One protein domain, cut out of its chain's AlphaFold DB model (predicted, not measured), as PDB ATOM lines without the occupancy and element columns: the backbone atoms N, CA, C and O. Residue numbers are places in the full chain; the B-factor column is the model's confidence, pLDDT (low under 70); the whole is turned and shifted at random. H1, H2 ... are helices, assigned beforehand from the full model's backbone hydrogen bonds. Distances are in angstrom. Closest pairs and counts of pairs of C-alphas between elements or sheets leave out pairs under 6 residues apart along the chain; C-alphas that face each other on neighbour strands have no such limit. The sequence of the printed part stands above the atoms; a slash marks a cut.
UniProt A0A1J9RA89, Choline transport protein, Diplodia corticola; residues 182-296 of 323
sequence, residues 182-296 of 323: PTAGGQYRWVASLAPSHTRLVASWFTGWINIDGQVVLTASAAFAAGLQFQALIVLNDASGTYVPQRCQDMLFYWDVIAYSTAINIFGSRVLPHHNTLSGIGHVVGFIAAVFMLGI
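AT A GLANCE: This is residues 182 to 296 of the 323 residues of the protein "Choline transport protein" of Diplodia corticola (UniProt A0A1J9RA89). One long helix, H2, makes the length of an open frame: short H1 folds back along its first part, H3 crosses it steeply nearer its other end, and H4 turns back from the end of H3 and sticks out with residues 276 to 296. The printed part has 115 residues with four named helices, H1 to H4 in order, and no named strand: all helix. It is only just extended, close to loose, with a radius of gyration of the C-alphas of 20.4 A and spans of 67 by 33 by 33 A.

IN THESE COORDINATES: H1, residues 186 to 194, begins at C-alpha (-20.694, -42.718, -34.011). H2, residues 200 to 237, is 55.4 A long; H3, residues 247 to 267, 30.3 A. H4, residues 272 to 296, is 35.4 A long and ends at C-alpha (2.397, -41.143, 2.921).

HOW THE PARTS SIT: H1 and H2 form a helical hairpin and touch, opposite ways at a shallow tilt of 21 degrees; their closest C-alphas, Tyr 188 and Ser 204, are 4.9 A apart. H2 touches H3 with residues 223 to 231 alone, at a steep tilt of 57 degrees; the closest C-alphas, Gly 227 and Phe 253, are 4.9 A apart. H3 and H4 are close but not clearly touching, the closest C-alphas, Ile 264 and Leu 272, being 7.7 A apart. H2 and H4 are apart. In H1, H2, H3 and H4 every O i to N i+4 pair is within hydrogen-bond range.

THE WHOLE: The C-alphas farthest apart, Ser 197 and Ser 240, are 67.4 A apart. The printed part has no cut, no link is long, and no printed residue has pLDDT under 70.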
ATOM      1  N   PRO A 182     -21.013 -50.579 -35.962       79.81
ATOM      2  CA  PRO A 182     -19.651 -50.059 -35.938       79.81
ATOM      3  C   PRO A 182     -19.458 -49.092 -37.110       79.81
ATOM      4  O   PRO A 182     -19.073 -49.474 -38.211       79.81
ATOM      5  N   THR A 183     -19.795 -47.823 -36.891       79.56
ATOM      6  CA  THR A 183     -19.691 -46.769 -37.907       79.56
ATOM      7  C   THR A 183     -18.759 -45.668 -37.425       79.56
ATOM      8  O   THR A 183     -18.824 -45.267 -36.265       79.56
ATOM      9  N   ALA A 184     -17.937 -45.126 -38.328       73.81
ATOM     10  CA  ALA A 184     -17.044 -44.005 -38.023       73.81
ATOM     11  C   ALA A 184     -17.799 -42.722 -37.614       73.81
ATOM     12  O   ALA A 184     -17.237 -41.855 -36.957       73.81
ATOM     13  N   GLY A 185     -19.085 -42.614 -37.974       71.12
ATOM     14  CA  GLY A 185     -19.952 -41.494 -37.602       71.12
ATOM     15  C   GLY A 185     -20.551 -41.577 -36.193       71.12
ATOM     16  O   GLY A 185     -21.306 -40.692 -35.811       71.12
ATOM     17  N   GLY A 186     -20.273 -42.625 -35.414       83.19
ATOM     18  CA  GLY A 186     -20.694 -42.718 -34.011       83.19
ATOM     19  C   GLY A 186     -22.176 -42.389 -33.759       83.19
ATOM     20  O   GLY A 186     -23.072 -42.816 -34.493       83.19
ATOM     21  N   GLN A 187     -22.434 -41.597 -32.715       88.06
ATOM     22  CA  GLN A 187     -23.775 -41.343 -32.175       88.06
ATOM     23  C   GLN A 187     -24.756 -40.710 -33.170       88.06
ATOM     24  O   GLN A 187     -25.902 -41.153 -33.254       88.06
ATOM     25  N   TYR A 188     -24.338 -39.726 -33.974       89.25
ATOM     26  CA  TYR A 188     -25.257 -39.086 -34.926       89.25
ATOM     27  C   TYR A 188     -25.703 -40.065 -36.024       89.25
ATOM     28  O   TYR A 188     -26.843 -40.012 -36.490       89.25
ATOM     29  N   ARG A 189     -24.832 -41.010 -36.408       88.94
ATOM     30  CA  ARG A 189     -25.156 -42.059 -37.383       88.94
ATOM     31  C   ARG A 189     -26.042 -43.145 -36.776       88.94
ATOM     32  O   ARG A 189     -26.916 -43.661 -37.477       88.94
ATOM     33  N   TRP A 190     -25.878 -43.447 -35.488       90.44
ATOM     34  CA  TRP A 190     -26.781 -44.338 -34.753       90.44
ATOM     35  C   TRP A 190     -28.190 -43.758 -34.687       90.44
ATOM     36  O   TRP A 190     -29.144 -44.439 -35.061       90.44
ATOM     37  N   VAL A 191     -28.322 -42.473 -34.345       91.50
ATOM     38  CA  VAL A 191     -29.612 -41.767 -34.367       91.50
ATOM     39  C   VAL A 191     -30.196 -41.757 -35.776       91.50
ATOM     40  O   VAL A 191     -31.374 -42.060 -35.954       91.50
ATOM     41  N   ALA A 192     -29.372 -41.519 -36.800       89.31
ATOM     42  CA  ALA A 192     -29.827 -41.598 -38.182       89.31
ATOM     43  C   ALA A 192     -30.300 -43.008 -38.592       89.31
ATOM     44  O   ALA A 192     -31.088 -43.149 -39.516       89.31
ATOM     45  N   SER A 193     -29.838 -44.069 -37.938       89.06
ATOM     46  CA  SER A 193     -30.238 -45.441 -38.281       89.06
ATOM     47  C   SER A 193     -31.471 -45.902 -37.501       89.06
ATOM     48  O   SER A 193     -32.299 -46.627 -38.043       89.06
ATOM     49  N   LEU A 194     -31.599 -45.462 -36.247       90.38
ATOM     50  CA  LEU A 194     -32.610 -45.940 -35.300       90.38
ATOM     51  C   LEU A 194     -33.858 -45.050 -35.223       90.38
ATOM     52  O   LEU A 194     -34.927 -45.529 -34.847       90.38
ATOM     53  N   ALA A 195     -33.749 -43.764 -35.562       91.69
ATOM     54  CA  ALA A 195     -34.866 -42.835 -35.447       91.69
ATOM     55  C   ALA A 195     -35.953 -43.073 -36.523       91.69
ATOM     56  O   ALA A 195     -35.636 -43.442 -37.661       91.69
ATOM     57  N   PRO A 196     -37.235 -42.793 -36.207       92.44
ATOM     58  CA  PRO A 196     -38.330 -42.827 -37.174       92.44
ATOM     59  C   PRO A 196     -38.055 -41.965 -38.412       92.44
ATOM     60  O   PRO A 196     -37.434 -40.906 -38.327       92.44
ATOM     61  N   SER A 197     -38.580 -42.373 -39.571       91.19
ATOM     62  CA  SER A 197     -38.294 -41.729 -40.865       91.19
ATOM     63  C   SER A 197     -38.568 -40.220 -40.904       91.19
ATOM     64  O   SER A 197     -37.845 -39.506 -41.593       91.19
ATOM     65  N   HIS A 198     -39.563 -39.744 -40.150       91.31
ATOM     66  CA  HIS A 198     -39.970 -38.338 -40.107       91.31
ATOM     67  C   HIS A 198     -39.054 -37.452 -39.240       91.31
ATOM     68  O   HIS A 198     -38.853 -36.289 -39.573       91.31
ATOM     69  N   THR A 199     -38.476 -37.976 -38.152       92.56
ATOM     70  CA  THR A 199     -37.616 -37.212 -37.220       92.56
ATOM     71  C   THR A 199     -36.132 -37.458 -37.422       92.56
ATOM     72  O   THR A 199     -35.316 -36.663 -36.969       92.56
ATOM     73  N   ARG A 200     -35.763 -38.526 -38.124       92.75
ATOM     74  CA  ARG A 200     -34.385 -38.976 -38.325       92.75
ATOM     75  C   ARG A 200     -33.389 -37.884 -38.724       92.75
ATOM     76  O   ARG A 200     -32.312 -37.814 -38.135       92.75
ATOM     77  N   LEU A 201     -33.723 -37.041 -39.702       91.19
ATOM     78  CA  LEU A 201     -32.827 -35.970 -40.160       91.19
ATOM     79  C   LEU A 201     -32.631 -34.901 -39.080       91.19
ATOM     80  O   LEU A 201     -31.504 -34.524 -38.784       91.19
ATOM     81  N   VAL A 202     -33.725 -34.463 -38.456       94.00
ATOM     82  CA  VAL A 202     -33.692 -33.424 -37.421       94.00
ATOM     83  C   VAL A 202     -32.970 -33.931 -36.171       94.00
ATOM     84  O   VAL A 202     -32.078 -33.261 -35.660       94.00
ATOM     85  N   ALA A 203     -33.304 -35.138 -35.713       92.50
ATOM     86  CA  ALA A 203     -32.695 -35.745 -34.536       92.50
ATOM     87  C   ALA A 203     -31.186 -35.954 -34.729       92.50
ATOM     88  O   ALA A 203     -30.402 -35.527 -33.888       92.50
ATOM     89  N   SER A 204     -30.762 -36.536 -35.860       92.75
ATOM     90  CA  SER A 204     -29.330 -36.742 -36.133       92.75
ATOM     91  C   SER A 204     -28.551 -35.434 -36.289       92.75
ATOM     92  O   SER A 204     -27.404 -35.366 -35.850       92.75
ATOM     93  N   TRP A 205     -29.173 -34.387 -36.843       92.69
ATOM     94  CA  TRP A 205     -28.576 -33.054 -36.929       92.69
ATOM     95  C   TRP A 205     -28.274 -32.480 -35.544       92.69
ATOM     96  O   TRP A 205     -27.131 -32.124 -35.265       92.69
ATOM     97  N   PHE A 206     -29.264 -32.458 -34.645       94.44
ATOM     98  CA  PHE A 206     -29.059 -31.970 -33.281       94.44
ATOM     99  C   PHE A 206     -28.071 -32.834 -32.495       94.44
ATOM    100  O   PHE A 206     -27.218 -32.287 -31.806       94.44
ATOM    101  N   THR A 207     -28.119 -34.163 -32.634       92.94
ATOM    102  CA  THR A 207     -27.126 -35.053 -32.010       92.94
ATOM    103  C   THR A 207     -25.704 -34.733 -32.470       92.94
ATOM    104  O   THR A 207     -24.787 -34.729 -31.652       92.94
ATOM    105  N   GLY A 208     -25.510 -34.438 -33.758       90.06
ATOM    106  CA  GLY A 208     -24.212 -34.030 -34.293       90.06
ATOM    107  C   GLY A 208     -23.709 -32.725 -33.675       90.06
ATOM    108  O   GLY A 208     -22.579 -32.683 -33.192       90.06
ATOM    109  N   TRP A 209     -24.552 -31.690 -33.636       92.69
ATOM    110  CA  TRP A 209     -24.184 -30.389 -33.064       92.69
ATOM    111  C   TRP A 209     -23.913 -30.450 -31.566       92.69
ATOM    112  O   TRP A 209     -22.872 -29.977 -31.133       92.69
ATOM    113  N   ILE A 210     -24.770 -31.120 -30.794       92.81
ATOM    114  CA  ILE A 210     -24.570 -31.290 -29.348       92.81
ATOM    115  C   ILE A 210     -23.248 -32.011 -29.062       92.81
ATOM    116  O   ILE A 210     -22.543 -31.658 -28.120       92.81
ATOM    117  N   ASN A 211     -22.883 -33.001 -29.882       89.69
ATOM    118  CA  ASN A 211     -21.605 -33.688 -29.739       89.69
ATOM    119  C   ASN A 211     -20.413 -32.762 -30.039       89.69
ATOM    120  O   ASN A 211     -19.437 -32.769 -29.296       89.69
ATOM    121  N   ILE A 212     -20.486 -31.948 -31.098       90.12
ATOM    122  CA  ILE A 212     -19.429 -30.975 -31.425       90.12
ATOM    123  C   ILE A 212     -19.289 -29.942 -30.303       90.12
ATOM    124  O   ILE A 212     -18.184 -29.734 -29.802       90.12
ATOM    125  N   ASP A 213     -20.399 -29.350 -29.868       92.00
ATOM    126  CA  ASP A 213     -20.418 -28.343 -28.806       92.00
ATOM    127  C   ASP A 213     -19.876 -28.921 -27.493       92.00
ATOM    128  O   ASP A 213     -19.054 -28.292 -26.827       92.00
ATOM    129  N   GLY A 214     -20.255 -30.158 -27.159       89.56
ATOM    130  CA  GLY A 214     -19.727 -30.879 -26.003       89.56
ATOM    131  C   GLY A 214     -18.206 -31.032 -26.048       89.56
ATOM    132  O   GLY A 214     -17.536 -30.778 -25.048       89.56
ATOM    133  N   GLN A 215     -17.639 -31.369 -27.210       88.81
ATOM    134  CA  GLN A 215     -16.187 -31.502 -27.371       88.81
ATOM    135  C   GLN A 215     -15.450 -30.159 -27.306       88.81
ATOM    136  O   GLN A 215     -14.348 -30.080 -26.753       88.81
ATOM    137  N   VAL A 216     -16.052 -29.084 -27.823       92.25
ATOM    138  CA  VAL A 216     -15.505 -27.723 -27.706       92.25
ATOM    139  C   VAL A 216     -15.460 -27.294 -26.240       92.25
ATOM    140  O   VAL A 216     -14.418 -26.842 -25.764       92.25
ATOM    141  N   VAL A 217     -16.559 -27.487 -25.504       92.94
ATOM    142  CA  VAL A 217     -16.641 -27.139 -24.078       92.94
ATOM    143  C   VAL A 217     -15.688 -27.993 -23.243       92.94
ATOM    144  O   VAL A 217     -15.011 -27.456 -22.368       92.94
ATOM    145  N   LEU A 218     -15.571 -29.293 -23.537       88.50
ATOM    146  CA  LEU A 218     -14.622 -30.182 -22.865       88.50
ATOM    147  C   LEU A 218     -13.178 -29.696 -23.046       88.50
ATOM    148  O   LEU A 218     -12.435 -29.583 -22.072       88.50
ATOM    149  N   THR A 219     -12.801 -29.346 -24.277       90.50
ATOM    150  CA  THR A 219     -11.450 -28.855 -24.593       90.50
ATOM    151  C   THR A 219     -11.167 -27.519 -23.903       90.50
ATOM    152  O   THR A 219     -10.095 -27.334 -23.326       90.50
ATOM    153  N   ALA A 220     -12.135 -26.598 -23.909       92.31
ATOM    154  CA  ALA A 220     -12.015 -25.319 -23.216       92.31
ATOM    155  C   ALA A 220     -11.883 -25.505 -21.693       92.31
ATOM    156  O   ALA A 220     -11.028 -24.879 -21.073       92.31
ATOM    157  N   SER A 221     -12.680 -26.393 -21.097       91.75
ATOM    158  CA  SER A 221     -12.604 -26.709 -19.667       91.75
ATOM    159  C   SER A 221     -11.234 -27.282 -19.285       91.75
ATOM    160  O   SER A 221     -10.613 -26.823 -18.328       91.75
ATOM    161  N   ALA A 222     -10.711 -28.223 -20.079       90.06
ATOM    162  CA  ALA A 222      -9.404 -28.831 -19.838       90.06
ATOM    163  C   ALA A 222      -8.253 -27.812 -19.920       90.06
ATOM    164  O   ALA A 222      -7.371 -27.809 -19.061       90.06
ATOM    165  N   ALA A 223      -8.273 -26.911 -20.911       92.38
ATOM    166  CA  ALA A 223      -7.268 -25.852 -21.031       92.38
ATOM    167  C   ALA A 223      -7.320 -24.867 -19.851       92.38
ATOM    168  O   ALA A 223      -6.278 -24.431 -19.364       92.38
ATOM    169  N   PHE A 224      -8.522 -24.549 -19.362       91.94
ATOM    170  CA  PHE A 224      -8.700 -23.691 -18.191       91.94
ATOM    171  C   PHE A 224      -8.174 -24.357 -16.916       91.94
ATOM    172  O   PHE A 224      -7.417 -23.748 -16.165       91.94
ATOM    173  N   ALA A 225      -8.497 -25.636 -16.709       90.12
ATOM    174  CA  ALA A 225      -7.961 -26.403 -15.591       90.12
ATOM    175  C   ALA A 225      -6.423 -26.457 -15.625       90.12
ATOM    176  O   ALA A 225      -5.784 -26.245 -14.598       90.12
ATOM    177  N   ALA A 226      -5.818 -26.676 -16.797       91.12
ATOM    178  CA  ALA A 226      -4.363 -26.679 -16.949       91.12
ATOM    179  C   ALA A 226      -3.728 -25.323 -16.586       91.12
ATOM    180  O   ALA A 226      -2.717 -25.301 -15.883       91.12
ATOM    181  N   GLY A 227      -4.332 -24.202 -17.001       92.88
ATOM    182  CA  GLY A 227      -3.883 -22.851 -16.634       92.88
ATOM    183  C   GLY A 227      -3.837 -22.632 -15.119       92.88
ATOM    184  O   GLY A 227      -2.798 -22.235 -14.577       92.88
ATOM    185  N   LEU A 228      -4.908 -23.027 -14.421       90.88
ATOM    186  CA  LEU A 228      -4.978 -22.963 -12.959       90.88
ATOM    187  C   LEU A 228      -3.894 -23.816 -12.292       90.88
ATOM    188  O   LEU A 228      -3.281 -23.379 -11.317       90.88
ATOM    189  N   GLN A 229      -3.623 -25.012 -12.822       90.81
ATOM    190  CA  GLN A 229      -2.574 -25.889 -12.295       90.81
ATOM    191  C   GLN A 229      -1.173 -25.299 -12.503       90.81
ATOM    192  O   GLN A 229      -0.357 -25.334 -11.583       90.81
ATOM    193  N   PHE A 230      -0.889 -24.688 -13.659       92.81
ATOM    194  CA  PHE A 230       0.380 -23.980 -13.871       92.81
ATOM    195  C   PHE A 230       0.565 -22.842 -12.870       92.81
ATOM    196  O   PHE A 230       1.631 -22.709 -12.268       92.81
ATOM    197  N   GLN A 231      -0.480 -22.048 -12.643       92.12
ATOM    198  CA  GLN A 231      -0.421 -20.960 -11.678       92.12
ATOM    199  C   GLN A 231      -0.230 -21.475 -10.243       92.12
ATOM    200  O   GLN A 231       0.576 -20.909  -9.502       92.12
ATOM    201  N   ALA A 232      -0.897 -22.571  -9.868       90.50
ATOM    202  CA  ALA A 232      -0.716 -23.223  -8.573       90.50
ATOM    203  C   ALA A 232       0.720 -23.741  -8.376       90.50
ATOM    204  O   ALA A 232       1.298 -23.557  -7.305       90.50
ATOM    205  N   LEU A 233       1.332 -24.318  -9.415       92.19
ATOM    206  CA  LEU A 233       2.723 -24.781  -9.377       92.19
ATOM    207  C   LEU A 233       3.725 -23.637  -9.180       92.19
ATOM    208  O   LEU A 233       4.712 -23.814  -8.464       92.19
ATOM    209  N   ILE A 234       3.480 -22.473  -9.790       93.06
ATOM    210  CA  ILE A 234       4.322 -21.280  -9.610       93.06
ATOM    211  C   ILE A 234       4.239 -20.795  -8.163       93.06
ATOM    212  O   ILE A 234       5.275 -20.568  -7.544       93.06
ATOM    213  N   VAL A 235       3.027 -20.696  -7.609       92.19
ATOM    214  CA  VAL A 235       2.818 -20.315  -6.201       92.19
ATOM    215  C   VAL A 235       3.534 -21.289  -5.263       92.19
ATOM    216  O   VAL A 235       4.196 -20.858  -4.327       92.19
ATOM    217  N   LEU A 236       3.450 -22.595  -5.531       90.94
ATOM    218  CA  LEU A 236       4.075 -23.620  -4.693       90.94
ATOM    219  C   LEU A 236       5.614 -23.561  -4.710       90.94
ATOM    220  O   LEU A 236       6.248 -23.906  -3.716       90.94
ATOM    221  N   ASN A 237       6.219 -23.135  -5.824       93.06
ATOM    222  CA  ASN A 237       7.675 -23.019  -5.962       93.06
ATOM    223  C   ASN A 237       8.222 -21.632  -5.587       93.06
ATOM    224  O   ASN A 237       9.442 -21.460  -5.514       93.06
ATOM    225  N   ASP A 238       7.364 -20.640  -5.343       91.31
ATOM    226  CA  ASP A 238       7.802 -19.302  -4.959       91.31
ATOM    227  C   ASP A 238       8.177 -19.232  -3.471       91.31
ATOM    228  O   ASP A 238       7.386 -18.847  -2.610       91.31
ATOM    229  N   ALA A 239       9.438 -19.544  -3.172       84.31
ATOM    230  CA  ALA A 239       9.995 -19.427  -1.825       84.31
ATOM    231  C   ALA A 239      10.020 -17.980  -1.285       84.31
ATOM    232  O   ALA A 239      10.170 -17.781  -0.081       84.31
ATOM    233  N   SER A 240       9.904 -16.970  -2.157       84.44
ATOM    234  CA  SER A 240       9.931 -15.557  -1.765       84.44
ATOM    235  C   SER A 240       8.555 -15.003  -1.381       84.44
ATOM    236  O   SER A 240       8.486 -13.945  -0.754       84.44
ATOM    237  N   GLY A 241       7.471 -15.703  -1.740       85.12
ATOM    238  CA  GLY A 241       6.087 -15.278  -1.508       85.12
ATOM    239  C   GLY A 241       5.711 -13.956  -2.192       85.12
ATOM    240  O   GLY A 241       4.795 -13.269  -1.743       85.12
ATOM    241  N   THR A 242       6.441 -13.561  -3.235       89.19
ATOM    242  CA  THR A 242       6.243 -12.289  -3.947       89.19
ATOM    243  C   THR A 242       5.321 -12.423  -5.155       89.19
ATOM    244  O   THR A 242       4.802 -11.418  -5.647       89.19
ATOM    245  N   TYR A 243       5.089 -13.644  -5.638       88.62
ATOM    246  CA  TYR A 243       4.226 -13.894  -6.778       88.62
ATOM    247  C   TYR A 243       2.751 -13.730  -6.403       88.62
ATOM    248  O   TYR A 243       2.195 -14.474  -5.597       88.62
ATOM    249  N   VAL A 244       2.092 -12.763  -7.045       89.75
ATOM    250  CA  VAL A 244       0.651 -12.543  -6.909       89.75
ATOM    251  C   VAL A 244      -0.050 -13.110  -8.145       89.75
ATOM    252  O   VAL A 244       0.115 -12.550  -9.232       89.75
ATOM    253  N   PRO A 245      -0.844 -14.188  -8.009       88.19
ATOM    254  CA  PRO A 245      -1.542 -14.784  -9.138       88.19
ATOM    255  C   PRO A 245      -2.586 -13.817  -9.710       88.19
ATOM    256  O   PRO A 245      -3.516 -13.389  -9.023       88.19
ATOM    257  N   GLN A 246      -2.441 -13.463 -10.988       91.50
ATOM    258  CA  GLN A 246      -3.381 -12.604 -11.708       91.50
ATOM    259  C   GLN A 246      -4.209 -13.402 -12.717       91.50
ATOM    260  O   GLN A 246      -3.698 -14.284 -13.404       91.50
ATOM    261  N   ARG A 247      -5.481 -13.017 -12.896       90.69
ATOM    262  CA  ARG A 247      -6.393 -13.649 -13.873       90.69
ATOM    263  C   ARG A 247      -5.906 -13.533 -15.321       90.69
ATOM    264  O   ARG A 247      -6.161 -14.408 -16.135       90.69
ATOM    265  N   CYS A 248      -5.195 -12.451 -15.644       91.75
ATOM    266  CA  CYS A 248      -4.629 -12.268 -16.982       91.75
ATOM    267  C   CYS A 248      -3.505 -13.275 -17.275       91.75
ATOM    268  O   CYS A 248      -3.349 -13.672 -18.421       91.75
ATOM    269  N   GLN A 249      -2.747 -13.703 -16.258       91.94
ATOM    270  CA  GLN A 249      -1.693 -14.713 -16.420       91.94
ATOM    271  C   GLN A 249      -2.300 -16.091 -16.698       91.94
ATOM    272  O   GLN A 249      -1.856 -16.776 -17.612       91.94
ATOM    273  N   ASP A 250      -3.361 -16.450 -15.976       90.00
ATOM    274  CA  ASP A 250      -4.114 -17.688 -16.211       90.00
ATOM    275  C   ASP A 250      -4.691 -17.742 -17.637       90.00
ATOM    276  O   ASP A 250      -4.513 -18.719 -18.362       90.00
ATOM    277  N   MET A 251      -5.259 -16.627 -18.116       93.44
ATOM    278  CA  MET A 251      -5.730 -16.519 -19.500       93.44
ATOM    279  C   MET A 251      -4.605 -16.703 -20.535       93.44
ATOM    280  O   MET A 251      -4.854 -17.245 -21.609       93.44
ATOM    281  N   LEU A 252      -3.369 -16.281 -20.245       94.81
ATOM    282  CA  LEU A 252      -2.233 -16.519 -21.143       94.81
ATOM    283  C   LEU A 252      -1.852 -18.003 -21.191       94.81
ATOM    284  O   LEU A 252      -1.657 -18.523 -22.288       94.81
ATOM    285  N   PHE A 253      -1.814 -18.696 -20.047       95.25
ATOM    286  CA  PHE A 253      -1.585 -20.146 -20.016       95.25
ATOM    287  C   PHE A 253      -2.688 -20.915 -20.747       95.25
ATOM    288  O   PHE A 253      -2.400 -21.843 -21.496       95.25
ATOM    289  N   TYR A 254      -3.942 -20.486 -20.602       94.62
ATOM    290  CA  TYR A 254      -5.069 -21.033 -21.356       94.62
ATOM    291  C   TYR A 254      -4.845 -20.953 -22.876       94.62
ATOM    292  O   TYR A 254      -4.974 -21.957 -23.582       94.62
ATOM    293  N   TRP A 255      -4.475 -19.773 -23.391       95.88
ATOM    294  CA  TRP A 255      -4.195 -19.593 -24.819       95.88
ATOM    295  C   TRP A 255      -2.981 -20.393 -25.282       95.88
ATOM    296  O   TRP A 255      -3.010 -20.931 -26.389       95.88
ATOM    297  N   ASP A 256      -1.948 -20.502 -24.448       95.38
ATOM    298  CA  ASP A 256      -0.749 -21.284 -24.744       95.38
ATOM    299  C   ASP A 256      -1.068 -22.779 -24.894       95.38
ATOM    300  O   ASP A 256      -0.723 -23.389 -25.906       95.38
ATOM    301  N   VAL A 257      -1.847 -23.354 -23.969       94.38
ATOM    302  CA  VAL A 257      -2.285 -24.760 -24.032       94.38
ATOM    303  C   VAL A 257      -3.117 -25.031 -25.289       94.38
ATOM    304  O   VAL A 257      -2.910 -26.042 -25.969       94.38
ATOM    305  N   ILE A 258      -4.034 -24.126 -25.645       94.69
ATOM    306  CA  ILE A 258      -4.846 -24.262 -26.864       94.69
ATOM    307  C   ILE A 258      -3.985 -24.136 -28.119       94.69
ATOM    308  O   ILE A 258      -4.148 -24.932 -29.049       94.69
ATOM    309  N   ALA A 259      -3.066 -23.172 -28.165       95.06
ATOM    310  CA  ALA A 259      -2.167 -22.980 -29.297       95.06
ATOM    311  C   ALA A 259      -1.258 -24.201 -29.494       95.06
ATOM    312  O   ALA A 259      -1.131 -24.697 -30.616       95.06
ATOM    313  N   TYR A 260      -0.702 -24.738 -28.407       92.12
ATOM    314  CA  TYR A 260       0.095 -25.962 -28.404       92.12
ATOM    315  C   TYR A 260      -0.706 -27.173 -28.904       92.12
ATOM    316  O   TYR A 260      -0.277 -27.857 -29.837       92.12
ATOM    317  N   SER A 261      -1.902 -27.404 -28.349       89.94
ATOM    318  CA  SER A 261      -2.790 -28.497 -28.770       89.94
ATOM    319  C   SER A 261      -3.167 -28.383 -30.252       89.94
ATOM    320  O   SER A 261      -3.077 -29.352 -31.009       89.94
ATOM    321  N   THR A 262      -3.488 -27.169 -30.707       91.00
ATOM    322  CA  THR A 262      -3.814 -26.879 -32.111       91.00
ATOM    323  C   THR A 262      -2.622 -27.148 -33.030       91.00
ATOM    324  O   THR A 262      -2.780 -27.777 -34.077       91.00
ATOM    325  N   ALA A 263      -1.414 -26.729 -32.644       91.12
ATOM    326  CA  ALA A 263      -0.206 -26.974 -33.425       91.12
ATOM    327  C   ALA A 263       0.078 -28.477 -33.575       91.12
ATOM    328  O   ALA A 263       0.351 -28.944 -34.683       91.12
ATOM    329  N   ILE A 264      -0.050 -29.256 -32.497       87.12
ATOM    330  CA  ILE A 264       0.113 -30.715 -32.556       87.12
ATOM    331  C   ILE A 264      -0.974 -31.361 -33.415       87.12
ATOM    332  O   ILE A 264      -0.673 -32.273 -34.185       87.12
ATOM    333  N   ASN A 265      -2.216 -30.887 -33.341       87.12
ATOM    334  CA  ASN A 265      -3.305 -31.439 -34.139       87.12
ATOM    335  C   ASN A 265      -3.108 -31.185 -35.648       87.12
ATOM    336  O   ASN A 265      -3.330 -32.086 -36.455       87.12
ATOM    337  N   ILE A 266      -2.619 -29.996 -36.025       89.81
ATOM    338  CA  ILE A 266      -2.388 -29.613 -37.427       89.81
ATOM    339  C   ILE A 266      -1.117 -30.261 -37.996       89.81
ATOM    340  O   ILE A 266      -1.142 -30.816 -39.096       89.81
ATOM    341  N   PHE A 267       0.008 -30.180 -37.279       88.00
ATOM    342  CA  PHE A 267       1.325 -30.568 -37.803       88.00
ATOM    343  C   PHE A 267       1.788 -31.961 -37.351       88.00
ATOM    344  O   PHE A 267       2.653 -32.565 -37.984       88.00
ATOM    345  N   GLY A 268       1.227 -32.480 -36.259       80.94
ATOM    346  CA  GLY A 268       1.703 -33.667 -35.546       80.94
ATOM    347  C   GLY A 268       0.872 -34.931 -35.756       80.94
ATOM    348  O   GLY A 268       1.026 -35.868 -34.975       80.94
ATOM    349  N   SER A 269       0.028 -35.011 -36.791       76.56
ATOM    350  CA  SER A 269      -0.881 -36.154 -37.011       76.56
ATOM    351  C   SER A 269      -0.181 -37.522 -37.003       76.56
ATOM    352  O   SER A 269      -0.700 -38.475 -36.435       76.56
ATOM    353  N   ARG A 270       1.054 -37.609 -37.521       78.06
ATOM    354  CA  ARG A 270       1.871 -38.840 -37.486       78.06
ATOM    355  C   ARG A 270       2.475 -39.164 -36.115       78.06
ATOM    356  O   ARG A 270       2.824 -40.310 -35.859       78.06
ATOM    357  N   VAL A 271       2.651 -38.162 -35.257       80.00
ATOM    358  CA  VAL A 271       3.237 -38.298 -33.908       80.00
ATOM    359  C   VAL A 271       2.150 -38.570 -32.863       80.00
ATOM    360  O   VAL A 271       2.432 -39.113 -31.795       80.00
ATOM    361  N   LEU A 272       0.893 -38.258 -33.189       79.19
ATOM    362  CA  LEU A 272      -0.273 -38.388 -32.318       79.19
ATOM    363  C   LEU A 272      -0.421 -39.777 -31.667       79.19
ATOM    364  O   LEU A 272      -0.608 -39.826 -30.448       79.19
ATOM    365  N   PRO A 273      -0.271 -40.906 -32.393       77.31
ATOM    366  CA  PRO A 273      -0.399 -42.232 -31.787       77.31
ATOM    367  C   PRO A 273       0.667 -42.506 -30.717       77.31
ATOM    368  O   PRO A 273       0.376 -43.150 -29.708       77.31
ATOM    369  N   HIS A 274       1.884 -41.983 -30.902       81.62
ATOM    370  CA  HIS A 274       2.974 -42.105 -29.932       81.62
ATOM    371  C   HIS A 274       2.762 -41.200 -28.720       81.62
ATOM    372  O   HIS A 274       2.939 -41.650 -27.589       81.62
ATOM    373  N   HIS A 275       2.345 -39.951 -28.949       82.56
ATOM    374  CA  HIS A 275       2.025 -39.012 -27.876       82.56
ATOM    375  C   HIS A 275       0.931 -39.570 -26.963       82.56
ATOM    376  O   HIS A 275       1.041 -39.521 -25.745       82.56
ATOM    377  N   ASN A 276      -0.080 -40.189 -27.560       84.81
ATOM    378  CA  ASN A 276      -1.177 -40.813 -26.849       84.81
ATOM    379  C   ASN A 276      -0.732 -42.005 -25.974       84.81
ATOM    380  O   ASN A 276      -1.114 -42.106 -24.810       84.81
ATOM    381  N   THR A 277       0.137 -42.882 -26.485       85.19
ATOM    382  CA  THR A 277       0.701 -43.971 -25.667       85.19
ATOM    383  C   THR A 277       1.586 -43.440 -24.537       85.19
ATOM    384  O   THR A 277       1.496 -43.940 -23.418       85.19
ATOM    385  N   LEU A 278       2.403 -42.414 -24.797       89.25
ATOM    386  CA  LEU A 278       3.227 -41.770 -23.770       89.25
ATOM    387  C   LEU A 278       2.363 -41.121 -22.680       89.25
ATOM    388  O   LEU A 278       2.624 -41.327 -21.497       89.25
ATOM    389  N   SER A 279       1.316 -40.398 -23.083       88.00
ATOM    390  CA  SER A 279       0.331 -39.807 -22.176       88.00
ATOM    391  C   SER A 279      -0.339 -40.878 -21.321       88.00
ATOM    392  O   SER A 279      -0.431 -40.714 -20.112       88.00
ATOM    393  N   GLY A 280      -0.727 -42.013 -21.913       88.88
ATOM    394  CA  GLY A 280      -1.307 -43.140 -21.177       88.88
ATOM    395  C   GLY A 280      -0.386 -43.696 -20.096       88.88
ATOM    396  O   GLY A 280      -0.817 -43.902 -18.964       88.88
ATOM    397  N   ILE A 281       0.893 -43.903 -20.422       90.88
ATOM    398  CA  ILE A 281       1.889 -44.361 -19.443       90.88
ATOM    399  C   ILE A 281       2.051 -43.316 -18.334       90.88
ATOM    400  O   ILE A 281       1.998 -43.664 -17.155       90.88
ATOM    401  N   GLY A 282       2.204 -42.041 -18.703       92.69
ATOM    402  CA  GLY A 282       2.336 -40.936 -17.755       92.69
ATOM    403  C   GLY A 282       1.133 -40.807 -16.822       92.69
ATOM    404  O   GLY A 282       1.316 -40.633 -15.623       92.69
ATOM    405  N   HIS A 283      -0.080 -40.977 -17.340       92.38
ATOM    406  CA  HIS A 283      -1.319 -40.910 -16.570       92.38
ATOM    407  C   HIS A 283      -1.413 -42.041 -15.531       92.38
ATOM    408  O   HIS A 283      -1.737 -41.788 -14.373       92.38
ATOM    409  N   VAL A 284      -1.052 -43.279 -15.896       92.31
ATOM    410  CA  VAL A 284      -1.022 -44.411 -14.947       92.31
ATOM    411  C   VAL A 284       0.061 -44.221 -13.882       92.31
ATOM    412  O   VAL A 284      -0.188 -44.450 -12.699       92.31
ATOM    413  N   VAL A 285       1.259 -43.783 -14.281       94.94
ATOM    414  CA  VAL A 285       2.352 -43.493 -13.340       94.94
ATOM    415  C   VAL A 285       1.963 -42.358 -12.391       94.94
ATOM    416  O   VAL A 285       2.176 -42.477 -11.188       94.94
ATOM    417  N   GLY A 286       1.350 -41.295 -12.915       93.06
ATOM    418  CA  GLY A 286       0.846 -40.161 -12.146       93.06
ATOM    419  C   GLY A 286      -0.210 -40.577 -11.127       93.06
ATOM    420  O   GLY A 286      -0.109 -40.192  -9.967       93.06
ATOM    421  N   PHE A 287      -1.148 -41.444 -11.514       93.25
ATOM    422  CA  PHE A 287      -2.141 -41.998 -10.597       93.25
ATOM    423  C   PHE A 287      -1.495 -42.778  -9.441       93.25
ATOM    424  O   PHE A 287      -1.811 -42.536  -8.277       93.25
ATOM    425  N   ILE A 288      -0.548 -43.677  -9.737       94.75
ATOM    426  CA  ILE A 288       0.169 -44.445  -8.703       94.75
ATOM    427  C   ILE A 288       0.948 -43.502  -7.778       94.75
ATOM    428  O   ILE A 288       0.905 -43.662  -6.558       94.75
ATOM    429  N   ALA A 289       1.634 -42.508  -8.344       93.50
ATOM    430  CA  ALA A 289       2.376 -41.516  -7.579       93.50
ATOM    431  C   ALA A 289       1.454 -40.683  -6.674       93.50
ATOM    432  O   ALA A 289       1.783 -40.476  -5.510       93.50
ATOM    433  N   ALA A 290       0.290 -40.258  -7.171       90.69
ATOM    434  CA  ALA A 290      -0.694 -39.505  -6.402       90.69
ATOM    435  C   ALA A 290      -1.247 -40.327  -5.230       90.69
ATOM    436  O   ALA A 290      -1.260 -39.846  -4.099       90.69
ATOM    437  N   VAL A 291      -1.632 -41.587  -5.467       90.81
ATOM    438  CA  VAL A 291      -2.100 -42.496  -4.406       90.81
ATOM    439  C   VAL A 291      -1.018 -42.712  -3.349       90.81
ATOM    440  O   VAL A 291      -1.300 -42.654  -2.155       90.81
ATOM    441  N   PHE A 292       0.227 -42.928  -3.774       91.75
ATOM    442  CA  PHE A 292       1.343 -43.131  -2.857       91.75
ATOM    443  C   PHE A 292       1.653 -41.874  -2.033       91.75
ATOM    444  O   PHE A 292       1.840 -41.972  -0.823       91.75
ATOM    445  N   MET A 293       1.647 -40.694  -2.661       88.75
ATOM    446  CA  MET A 293       1.833 -39.415  -1.971       88.75
ATOM    447  C   MET A 293       0.736 -39.169  -0.935       88.75
ATOM    448  O   MET A 293       1.052 -38.881   0.217       88.75
ATOM    449  N   LEU A 294      -0.535 -39.355  -1.303       86.69
ATOM    450  CA  LEU A 294      -1.655 -39.222  -0.367       86.69
ATOM    451  C   LEU A 294      -1.551 -40.226   0.792       86.69
ATOM    452  O   LEU A 294      -1.778 -39.855   1.940       86.69
ATOM    453  N   GLY A 295      -1.146 -41.469   0.514       85.50
ATOM    454  CA  GLY A 295      -0.940 -42.491   1.542       85.50
ATOM    455  C   GLY A 295       0.192 -42.158   2.518       85.50
ATOM    456  O   GLY A 295       0.044 -42.363   3.719       85.50
ATOM    457  N   ILE A 296       1.312 -41.604   2.040       86.38
ATOM    458  CA  ILE A 296       2.397 -41.143   2.921       86.38
ATOM    459  C   ILE A 296       1.936 -39.971   3.788       86.38
ATOM    460  O   ILE A 296       2.266 -39.933   4.973       86.38
TER     461      ILE A 296